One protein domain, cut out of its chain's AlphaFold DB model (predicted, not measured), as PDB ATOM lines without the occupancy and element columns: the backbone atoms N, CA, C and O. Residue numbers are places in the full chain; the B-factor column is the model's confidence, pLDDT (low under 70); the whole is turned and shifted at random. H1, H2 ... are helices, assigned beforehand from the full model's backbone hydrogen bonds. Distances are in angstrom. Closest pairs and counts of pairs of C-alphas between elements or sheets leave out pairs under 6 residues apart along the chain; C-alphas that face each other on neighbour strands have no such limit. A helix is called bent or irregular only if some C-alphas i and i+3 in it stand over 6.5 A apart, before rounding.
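What this domain is: This is residues 303 to 372 of the 695 residues of the protein "Uncharacterized protein OSJNBb0036B06.11" of Oryza sativa subsp. japonica (UniProt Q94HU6). A loose cluster of helices, with few contacts among them, gathers at one end of an elongated outline, and a long unnamed stretch leads from it to a small helix, H5, near the other end. In the cluster the chain folds back after the long helix H1 through the short H2 to H3, which is set crosswise to H1 near its first residues, and the short H4 follows before the long stretch, residues 348 to 364. The printed part has 70 residues with five named helices in the order H1, H2, H3, H4, H5 and no named strand; the class is all helix. The whole is loose, with a radius of gyration of the C-alphas of 15.4 A, and the C-alphas span 49 by 26 by 19 A.

How they stand to each other: The longest helix is H1, residues 303 to 318. H3, residues 330 to 339, is close to H1 but not clearly touching, and the closest C-alphas, those of Met 306 and Phe 334, are 7.4 A apart. The lines of H1 and H3 stand about perpendicular, at 81 degrees. H2, residues 324 to 327, is close to H3 but not clearly touching, with the closest C-alphas, those of Thr 325 and Lys 333, 6.0 A apart. H1 and H2 are only just apart, at 8.4 A between their closest C-alphas. H4, residues 343 to 347, is only just apart from H3, at 8.1 A, and is apart from H1 and H2. H5, residues 365 to 368, is apart from H1, H2, H3 and H4. In H3 and H4 every O i to N i+4 pair is within hydrogen-bond range, in H1 10 of 12 are, and H2 and H5 are too short for such a pair.

Where its parts are: H1 begins at C-alpha 303, (117.119, 134.779, 86.995), and measures 23.8 A from first to last C-alpha. It is irregular, but only just: C-alphas 304 and 307 are 6.6 A apart. H2 is irregular, with C-alphas 324 and 327 7.1 A apart. H3 measures 14.2 A and ends at C-alpha 339, (132.265, 135.390, 86.511). H4 measures 5.9 A. H5 measures 4.8 A and ends at C-alpha 368, (135.457, 105.959, 94.747).

The domain as a whole: The two C-alphas farthest apart, those of Pro 329 and Glu 371, are 49.0 A from each other. The printed part has no cut. The link from H4 to H5 is long, with 17 residues; the links H1 to H2, H2 to H3 and H3 to H4 are tight. The mean pLDDT of the printed part is 71.5, and residues 340 to 366 are under 70.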
ATOM      1  N   SER A 303     118.439 135.017  86.381       76.06
ATOM      2  CA  SER A 303     117.119 134.779  86.995       76.06
ATOM      3  C   SER A 303     116.981 133.390  87.639       76.06
ATOM      4  O   SER A 303     116.247 133.218  88.604       76.06
ATOM      5  N   VAL A 304     117.721 132.394  87.137       80.38
ATOM      6  CA  VAL A 304     117.726 131.020  87.667       80.38
ATOM      7  C   VAL A 304     118.781 130.831  88.764       80.38
ATOM      8  O   VAL A 304     118.646 129.939  89.602       80.38
ATOM      9  N   ALA A 305     119.852 131.624  88.746       82.00
ATOM     10  CA  ALA A 305     120.968 131.533  89.682       82.00
ATOM     11  C   ALA A 305     120.769 132.387  90.939       82.00
ATOM     12  O   ALA A 305     121.167 131.951  92.013       82.00
ATOM     13  N   MET A 306     120.090 133.533  90.833       84.50
ATOM     14  CA  MET A 306     119.823 134.440  91.954       84.50
ATOM     15  C   MET A 306     119.210 133.732  93.174       84.50
ATOM     16  O   MET A 306     119.759 133.895  94.262       84.50
ATOM     17  N   PRO A 307     118.171 132.876  93.039       85.69
ATOM     18  CA  PRO A 307     117.639 132.143  94.191       85.69
ATOM     19  C   PRO A 307     118.671 131.204  94.830       85.69
ATOM     20  O   PRO A 307     118.730 131.080  96.048       85.69
ATOM     21  N   LYS A 308     119.534 130.575  94.019       83.19
ATOM     22  CA  LYS A 308     120.568 129.645  94.500       83.19
ATOM     23  C   LYS A 308     121.669 130.365  95.269       83.19
ATOM     24  O   LYS A 308     122.136 129.850  96.279       83.19
ATOM     25  N   TRP A 309     122.080 131.541  94.796       85.12
ATOM     26  CA  TRP A 309     123.038 132.386  95.508       85.12
ATOM     27  C   TRP A 309     122.443 132.925  96.810       85.12
ATOM     28  O   TRP A 309     123.126 132.916  97.825       85.12
ATOM     29  N   GLY A 310     121.154 133.281  96.824       84.69
ATOM     30  CA  GLY A 310     120.457 133.655  98.059       84.69
ATOM     31  C   GLY A 310     120.442 132.529  99.103       84.69
ATOM     32  O   GLY A 310     120.759 132.761 100.266       84.69
ATOM     33  N   GLU A 311     120.150 131.288  98.696       82.81
ATOM     34  CA  GLU A 311     120.233 130.121  99.593       82.81
ATOM     35  C   GLU A 311     121.663 129.861 100.096       82.81
ATOM     36  O   GLU A 311     121.857 129.463 101.245       82.81
ATOM     37  N   MET A 312     122.668 130.065  99.243       82.00
ATOM     38  CA  MET A 312     124.080 129.932  99.602       82.00
ATOM     39  C   MET A 312     124.487 130.968 100.658       82.00
ATOM     40  O   MET A 312     125.060 130.590 101.678       82.00
ATOM     41  N   GLU A 313     124.151 132.243 100.454       82.31
ATOM     42  CA  GLU A 313     124.414 133.320 101.418       82.31
ATOM     43  C   GLU A 313     123.712 133.056 102.750       82.31
ATOM     44  O   GLU A 313     124.341 133.158 103.803       82.31
ATOM     45  N   ALA A 314     122.447 132.629 102.718       81.62
ATOM     46  CA  ALA A 314     121.704 132.279 103.926       81.62
ATOM     47  C   ALA A 314     122.397 131.160 104.724       81.62
ATOM     48  O   ALA A 314     122.516 131.258 105.945       81.62
ATOM     49  N   ARG A 315     122.926 130.133 104.044       77.12
ATOM     50  CA  ARG A 315     123.702 129.054 104.684       77.12
ATOM     51  C   ARG A 315     125.036 129.534 105.256       77.12
ATOM     52  O   ARG A 315     125.487 128.987 106.259       77.12
ATOM     53  N   LEU A 316     125.695 130.508 104.623       80.19
ATOM     54  CA  LEU A 316     126.930 131.103 105.151       80.19
ATOM     55  C   LEU A 316     126.643 131.905 106.423       80.19
ATOM     56  O   LEU A 316     127.316 131.703 107.434       80.19
ATOM     57  N   ILE A 317     125.581 132.711 106.404       81.94
ATOM     58  CA  ILE A 317     125.125 133.496 107.556       81.94
ATOM     59  C   ILE A 317     124.714 132.577 108.714       81.94
ATOM     60  O   ILE A 317     125.099 132.826 109.853       81.94
ATOM     61  N   GLU A 318     124.009 131.474 108.438       84.44
ATOM     62  CA  GLU A 318     123.647 130.464 109.449       84.44
ATOM     63  C   GLU A 318     124.884 129.829 110.107       84.44
ATOM     64  O   GLU A 318     124.888 129.543 111.303       84.44
ATOM     65  N   ARG A 319     125.973 129.660 109.347       81.62
ATOM     66  CA  ARG A 319     127.272 129.188 109.857       81.62
ATOM     67  C   ARG A 319     128.091 130.286 110.548       81.62
ATOM     68  O   ARG A 319     129.214 130.015 110.969       81.62
ATOM     69  N   GLY A 320     127.553 131.501 110.664       80.75
ATOM     70  CA  GLY A 320     128.219 132.651 111.274       80.75
ATOM     71  C   GLY A 320     129.315 133.276 110.407       80.75
ATOM     72  O   GLY A 320     130.156 133.999 110.931       80.75
ATOM     73  N   ILE A 321     129.332 132.991 109.101       81.06
ATOM     74  CA  ILE A 321     130.287 133.557 108.144       81.06
ATOM     75  C   ILE A 321     129.564 134.651 107.353       81.06
ATOM     76  O   ILE A 321     128.683 134.353 106.549       81.06
ATOM     77  N   GLU A 322     129.931 135.914 107.571       78.94
ATOM     78  CA  GLU A 322     129.426 137.036 106.771       78.94
ATOM     79  C   GLU A 322     130.175 137.077 105.426       78.94
ATOM     80  O   GLU A 322     131.401 137.238 105.421       78.94
ATOM     81  N   PRO A 323     129.488 136.915 104.277       76.50
ATOM     82  CA  PRO A 323     130.130 137.022 102.973       76.50
ATOM     83  C   PRO A 323     130.712 138.426 102.765       76.50
ATOM     84  O   PRO A 323     130.047 139.421 103.046       76.50
ATOM     85  N   ALA A 324     131.918 138.534 102.202       77.38
ATOM     86  CA  ALA A 324     132.539 139.834 101.900       77.38
ATOM     87  C   ALA A 324     131.681 140.696 100.948       77.38
ATOM     88  O   ALA A 324     131.719 141.928 100.976       77.38
ATOM     89  N   THR A 325     130.863 140.028 100.139       80.50
ATOM     90  CA  THR A 325     129.897 140.581  99.192       80.50
ATOM     91  C   THR A 325     128.598 141.080  99.836       80.50
ATOM     92  O   THR A 325     127.792 141.700  99.145       80.50
ATOM     93  N   ALA A 326     128.375 140.869 101.141       79.62
ATOM     94  CA  ALA A 326     127.121 141.226 101.816       79.62
ATOM     95  C   ALA A 326     126.793 142.727 101.727       79.62
ATOM     96  O   ALA A 326     125.630 143.112 101.656       79.62
ATOM     97  N   LYS A 327     127.827 143.579 101.694       85.88
ATOM     98  CA  LYS A 327     127.694 145.044 101.602       85.88
ATOM     99  C   LYS A 327     127.736 145.570 100.165       85.88
ATOM    100  O   LYS A 327     127.716 146.781  99.962       85.88
ATOM    101  N   TRP A 328     127.859 144.694  99.167       86.25
ATOM    102  CA  TRP A 328     127.979 145.104  97.770       86.25
ATOM    103  C   TRP A 328     126.599 145.336  97.144       86.25
ATOM    104  O   TRP A 328     125.646 144.637  97.490       86.25
ATOM    105  N   PRO A 329     126.480 146.250  96.162       89.31
ATOM    106  CA  PRO A 329     125.273 146.362  95.350       89.31
ATOM    107  C   PRO A 329     124.953 145.045  94.633       89.31
ATOM    108  O   PRO A 329     125.859 144.386  94.112       89.31
ATOM    109  N   ASP A 330     123.666 144.708  94.519       85.06
ATOM    110  CA  ASP A 330     123.200 143.445  93.927       85.06
ATOM    111  C   ASP A 330     123.766 143.193  92.525       85.06
ATOM    112  O   ASP A 330     124.201 142.086  92.216       85.06
ATOM    113  N   ARG A 331     123.861 144.233  91.687       85.25
ATOM    114  CA  ARG A 331     124.442 144.112  90.342       85.25
ATOM    115  C   ARG A 331     125.901 143.652  90.382       85.25
ATOM    116  O   ARG A 331     126.270 142.763  89.618       85.25
ATOM    117  N   SER A 332     126.716 144.241  91.254       86.81
ATOM    118  CA  SER A 332     128.138 143.907  91.392       86.81
ATOM    119  C   SER A 332     128.321 142.531  92.021       86.81
ATOM    120  O   SER A 332     129.126 141.738  91.545       86.81
ATOM    121  N   LYS A 333     127.517 142.222  93.041       85.62
ATOM    122  CA  LYS A 333     127.484 140.925  93.719       85.62
ATOM    123  C   LYS A 333     127.114 139.785  92.770       85.62
ATOM    124  O   LYS A 333     127.834 138.797  92.670       85.62
ATOM    125  N   PHE A 334     126.032 139.935  92.008       85.56
ATOM    126  CA  PHE A 334     125.621 138.924  91.034       85.56
ATOM    127  C   PHE A 334     126.598 138.829  89.870       85.56
ATOM    128  O   PHE A 334     126.847 137.728  89.393       85.56
ATOM    129  N   TRP A 335     127.170 139.949  89.411       85.75
ATOM    130  CA  TRP A 335     128.245 139.913  88.423       85.75
ATOM    131  C   TRP A 335     129.408 139.067  88.942       85.75
ATOM    132  O   TRP A 335     129.847 138.153  88.254       85.75
ATOM    133  N   TYR A 336     129.835 139.295  90.177       81.38
ATOM    134  CA  TYR A 336     130.931 138.570  90.800       81.38
ATOM    135  C   TYR A 336     130.684 137.055  90.858       81.38
ATOM    136  O   TYR A 336     131.453 136.285  90.281       81.38
ATOM    137  N   TYR A 337     129.536 136.631  91.398       80.19
ATOM    138  CA  TYR A 337     129.144 135.214  91.452       80.19
ATOM    139  C   TYR A 337     129.006 134.540  90.085       80.19
ATOM    140  O   TYR A 337     129.003 133.315  89.978       80.19
ATOM    141  N   ALA A 338     128.847 135.326  89.026       81.50
ATOM    142  CA  ALA A 338     128.621 134.819  87.688       81.50
ATOM    143  C   ALA A 338     129.898 134.684  86.836       81.50
ATOM    144  O   ALA A 338     129.872 133.992  85.811       81.50
ATOM    145  N   HIS A 339     130.987 135.352  87.237       75.25
ATOM    146  CA  HIS A 339     132.265 135.390  86.511       75.25
ATOM    147  C   HIS A 339     133.400 134.705  87.267       75.25
ATOM    148  O   HIS A 339     134.297 134.152  86.631       75.25
ATOM    149  N   GLU A 340     133.380 134.719  88.598       63.34
ATOM    150  CA  GLU A 340     134.356 133.970  89.372       63.34
ATOM    151  C   GLU A 340     133.873 132.536  89.570       63.34
ATOM    152  O   GLU A 340     132.701 132.273  89.837       63.34
ATOM    153  N   LYS A 341     134.784 131.574  89.408       55.84
ATOM    154  CA  LYS A 341     134.537 130.206  89.860       55.84
ATOM    155  C   LYS A 341     134.444 130.265  91.377       55.84
ATOM    156  O   LYS A 341     135.497 130.267  91.999       55.84
ATOM    157  N   ASP A 342     133.212 130.349  91.888       56.00
ATOM    158  CA  ASP A 342     132.798 130.259  93.291       56.00
ATOM    159  C   ASP A 342     133.950 130.526  94.268       56.00
ATOM    160  O   ASP A 342     134.761 129.633  94.521       56.00
ATOM    161  N   GLU A 343     133.995 131.698  94.902       48.72
ATOM    162  CA  GLU A 343     134.851 131.920  96.077       48.72
ATOM    163  C   GLU A 343     134.714 130.802  97.123       48.72
ATOM    164  O   GLU A 343     135.643 130.574  97.890       48.72
ATOM    165  N   LEU A 344     133.608 130.044  97.126       49.31
ATOM    166  CA  LEU A 344     133.458 128.779  97.852       49.31
ATOM    167  C   LEU A 344     134.568 127.758  97.542       49.31
ATOM    168  O   LEU A 344     135.078 127.123  98.451       49.31
ATOM    169  N   SER A 345     134.998 127.604  96.289       52.06
ATOM    170  CA  SER A 345     136.096 126.701  95.908       52.06
ATOM    171  C   SER A 345     137.458 127.183  96.423       52.06
ATOM    172  O   SER A 345     138.306 126.361  96.776       52.06
ATOM    173  N   LEU A 346     137.671 128.502  96.472       49.56
ATOM    174  CA  LEU A 346     138.907 129.117  96.970       49.56
ATOM    175  C   LEU A 346     138.953 129.166  98.507       49.56
ATOM    176  O   LEU A 346     140.002 128.906  99.091       49.56
ATOM    177  N   SER A 347     137.820 129.436  99.158       44.69
ATOM    178  CA  SER A 347     137.691 129.536 100.620       44.69
ATOM    179  C   SER A 347     137.552 128.179 101.316       44.69
ATOM    180  O   SER A 347     138.065 128.018 102.421       44.69
ATOM    181  N   LEU A 348     136.930 127.177 100.681       47.19
ATOM    182  CA  LEU A 348     136.749 125.840 101.267       47.19
ATOM    183  C   LEU A 348     137.908 124.867 100.982       47.19
ATOM    184  O   LEU A 348     137.904 123.769 101.531       47.19
ATOM    185  N   GLN A 349     138.874 125.208 100.113       46.25
ATOM    186  CA  GLN A 349     139.939 124.295  99.632       46.25
ATOM    187  C   GLN A 349     139.433 122.926  99.121       46.25
ATOM    188  O   GLN A 349     140.195 121.965  99.005       46.25
ATOM    189  N   THR A 350     138.152 122.814  98.774       44.25
ATOM    190  CA  THR A 350     137.567 121.605  98.198       44.25
ATOM    191  C   THR A 350     136.827 121.970  96.920       44.25
ATOM    192  O   THR A 350     135.950 122.830  96.964       44.25
ATOM    193  N   PRO A 351     137.129 121.320  95.780       44.47
ATOM    194  CA  PRO A 351     136.342 121.494  94.569       44.47
ATOM    195  C   PRO A 351     134.914 121.004  94.838       44.47
ATOM    196  O   PRO A 351     134.705 119.804  95.002       44.47
ATOM    197  N   GLU A 352     133.930 121.905  94.863       44.91
ATOM    198  CA  GLU A 352     132.524 121.591  95.184       44.91
ATOM    199  C   GLU A 352     131.806 120.698  94.154       44.91
ATOM    200  O   GLU A 352     130.633 120.358  94.314       44.91
ATOM    201  N   HIS A 353     132.502 120.198  93.132       45.94
ATOM    202  CA  HIS A 353     131.982 119.126  92.286       45.94
ATOM    203  C   HIS A 353     132.912 117.909  92.260       45.94
ATOM    204  O   HIS A 353     133.495 117.587  91.218       45.94
ATOM    205  N   PRO A 354     133.016 117.148  93.367       48.06
ATOM    206  CA  PRO A 354     133.448 115.773  93.255       48.06
ATOM    207  C   PRO A 354     132.346 115.025  92.500       48.06
ATOM    208  O   PRO A 354     131.256 114.800  93.023       48.06
ATOM    209  N   GLY A 355     132.593 114.697  91.229       53.50
ATOM    210  CA  GLY A 355     131.618 113.985  90.400       53.50
ATOM    211  C   GLY A 355     131.028 112.776  91.135       53.50
ATOM    212  O   GLY A 355     131.747 112.020  91.770       53.50
ATOM    213  N   ARG A 356     129.713 112.580  91.077       63.81
ATOM    214  CA  ARG A 356     129.018 111.549  91.861       63.81
ATOM    215  C   ARG A 356     129.378 110.129  91.404       63.81
ATOM    216  O   ARG A 356     129.018 109.722  90.297       63.81
ATOM    217  N   THR A 357     129.992 109.335  92.280       68.94
ATOM    218  CA  THR A 357     130.205 107.899  92.050       68.94
ATOM    219  C   THR A 357     128.935 107.112  92.372       68.94
ATOM    220  O   THR A 357     128.401 107.177  93.481       68.94
ATOM    221  N   ARG A 358     128.420 106.347  91.398       57.12
ATOM    222  CA  ARG A 358     127.254 105.470  91.611       57.12
ATOM    223  C   ARG A 358     127.547 104.486  92.753       57.12
ATOM    224  O   ARG A 358     128.582 103.835  92.739       57.12
ATOM    225  N   GLY A 359     126.650 104.418  93.737       68.81
ATOM    226  CA  GLY A 359     126.783 103.550  94.915       68.81
ATOM    227  C   GLY A 359     127.658 104.094  96.054       68.81
ATOM    228  O   GLY A 359     127.576 103.564  97.152       68.81
ATOM    229  N   LYS A 360     128.442 105.165  95.840       63.81
ATOM    230  CA  LYS A 360     129.331 105.761  96.864       63.81
ATOM    231  C   LYS A 360     129.027 107.234  97.188       63.81
ATOM    232  O   LYS A 360     129.788 107.881  97.892       63.81
ATOM    233  N   GLY A 361     127.916 107.777  96.689       69.75
ATOM    234  CA  GLY A 361     127.502 109.158  96.972       69.75
ATOM    235  C   GLY A 361     128.331 110.215  96.228       69.75
ATOM    236  O   GLY A 361     128.805 109.980  95.114       69.75
ATOM    237  N   MET A 362     128.474 111.404  96.820       58.19
ATOM    238  CA  MET A 362     129.178 112.564  96.242       58.19
ATOM    239  C   MET A 362     130.709 112.436  96.367       58.19
ATOM    240  O   MET A 362     131.399 113.337  96.828       58.19
ATOM    241  N   ILE A 363     131.241 111.273  96.001       64.69
ATOM    242  CA  ILE A 363     132.673 110.970  96.021       64.69
ATOM    243  C   ILE A 363     133.148 110.924  94.569       64.69
ATOM    244  O   ILE A 363     132.528 110.205  93.781       64.69
ATOM    245  N   PRO A 364     134.234 111.627  94.193       65.25
ATOM    246  CA  PRO A 364     134.733 111.626  92.826       65.25
ATOM    247  C   PRO A 364     135.204 110.228  92.435       65.25
ATOM    248  O   PRO A 364     135.780 109.508  93.247       65.25
ATOM    249  N   TRP A 365     135.002 109.860  91.168       64.38
ATOM    250  CA  TRP A 365     135.289 108.514  90.648       64.38
ATOM    251  C   TRP A 365     136.716 108.026  90.960       64.38
ATOM    252  O   TRP A 365     136.903 106.872  91.331       64.38
ATOM    253  N   LYS A 366     137.704 108.934  90.941       68.88
ATOM    254  CA  LYS A 366     139.104 108.656  91.321       68.88
ATOM    255  C   LYS A 366     139.275 108.199  92.777       68.88
ATOM    256  O   LYS A 366     140.178 107.428  93.065       68.88
ATOM    257  N   ILE A 367     138.445 108.698  93.690       71.25
ATOM    258  CA  ILE A 367     138.468 108.322  95.111       71.25
ATOM    259  C   ILE A 367     137.565 107.103  95.334       71.25
ATOM    260  O   ILE A 367     137.926 106.190  96.069       71.25
ATOM    261  N   GLY A 368     136.415 107.058  94.654       75.94
ATOM    262  CA  GLY A 368     135.457 105.959  94.747       75.94
ATOM    263  C   GLY A 368     135.993 104.623  94.223       75.94
ATOM    264  O   GLY A 368     135.634 103.587  94.775       75.94
ATOM    265  N   PHE A 369     136.871 104.633  93.220       74.62
ATOM    266  CA  PHE A 369     137.488 103.441  92.626       74.62
ATOM    267  C   PHE A 369     139.011 103.584  92.567       74.62
ATOM    268  O   PHE A 369     139.609 103.518  91.498       74.62
ATOM    269  N   LYS A 370     139.642 103.836  93.722       76.38
ATOM    270  CA  LYS A 370     141.095 104.052  93.815       76.38
ATOM    271  C   LYS A 370     141.911 102.842  93.339       76.38
ATOM    272  O   LYS A 370     142.966 103.012  92.735       76.38
ATOM    273  N   GLU A 371     141.401 101.643  93.588       75.94
ATOM    274  CA  GLU A 371     142.050 100.379  93.230       75.94
ATOM    275  C   GLU A 371     141.996 100.129  91.716       75.94
ATOM    276  O   GLU A 371     143.008  99.766  91.128       75.94
ATOM    277  N   ASP A 372     140.896 100.491  91.049       76.38
ATOM    278  CA  ASP A 372     140.680 100.281  89.606       76.38
ATOM    279  C   ASP A 372     141.116 101.471  88.729       76.38
ATOM    280  O   ASP A 372     140.759 101.588  87.552       76.38
TER     281      ASP A 372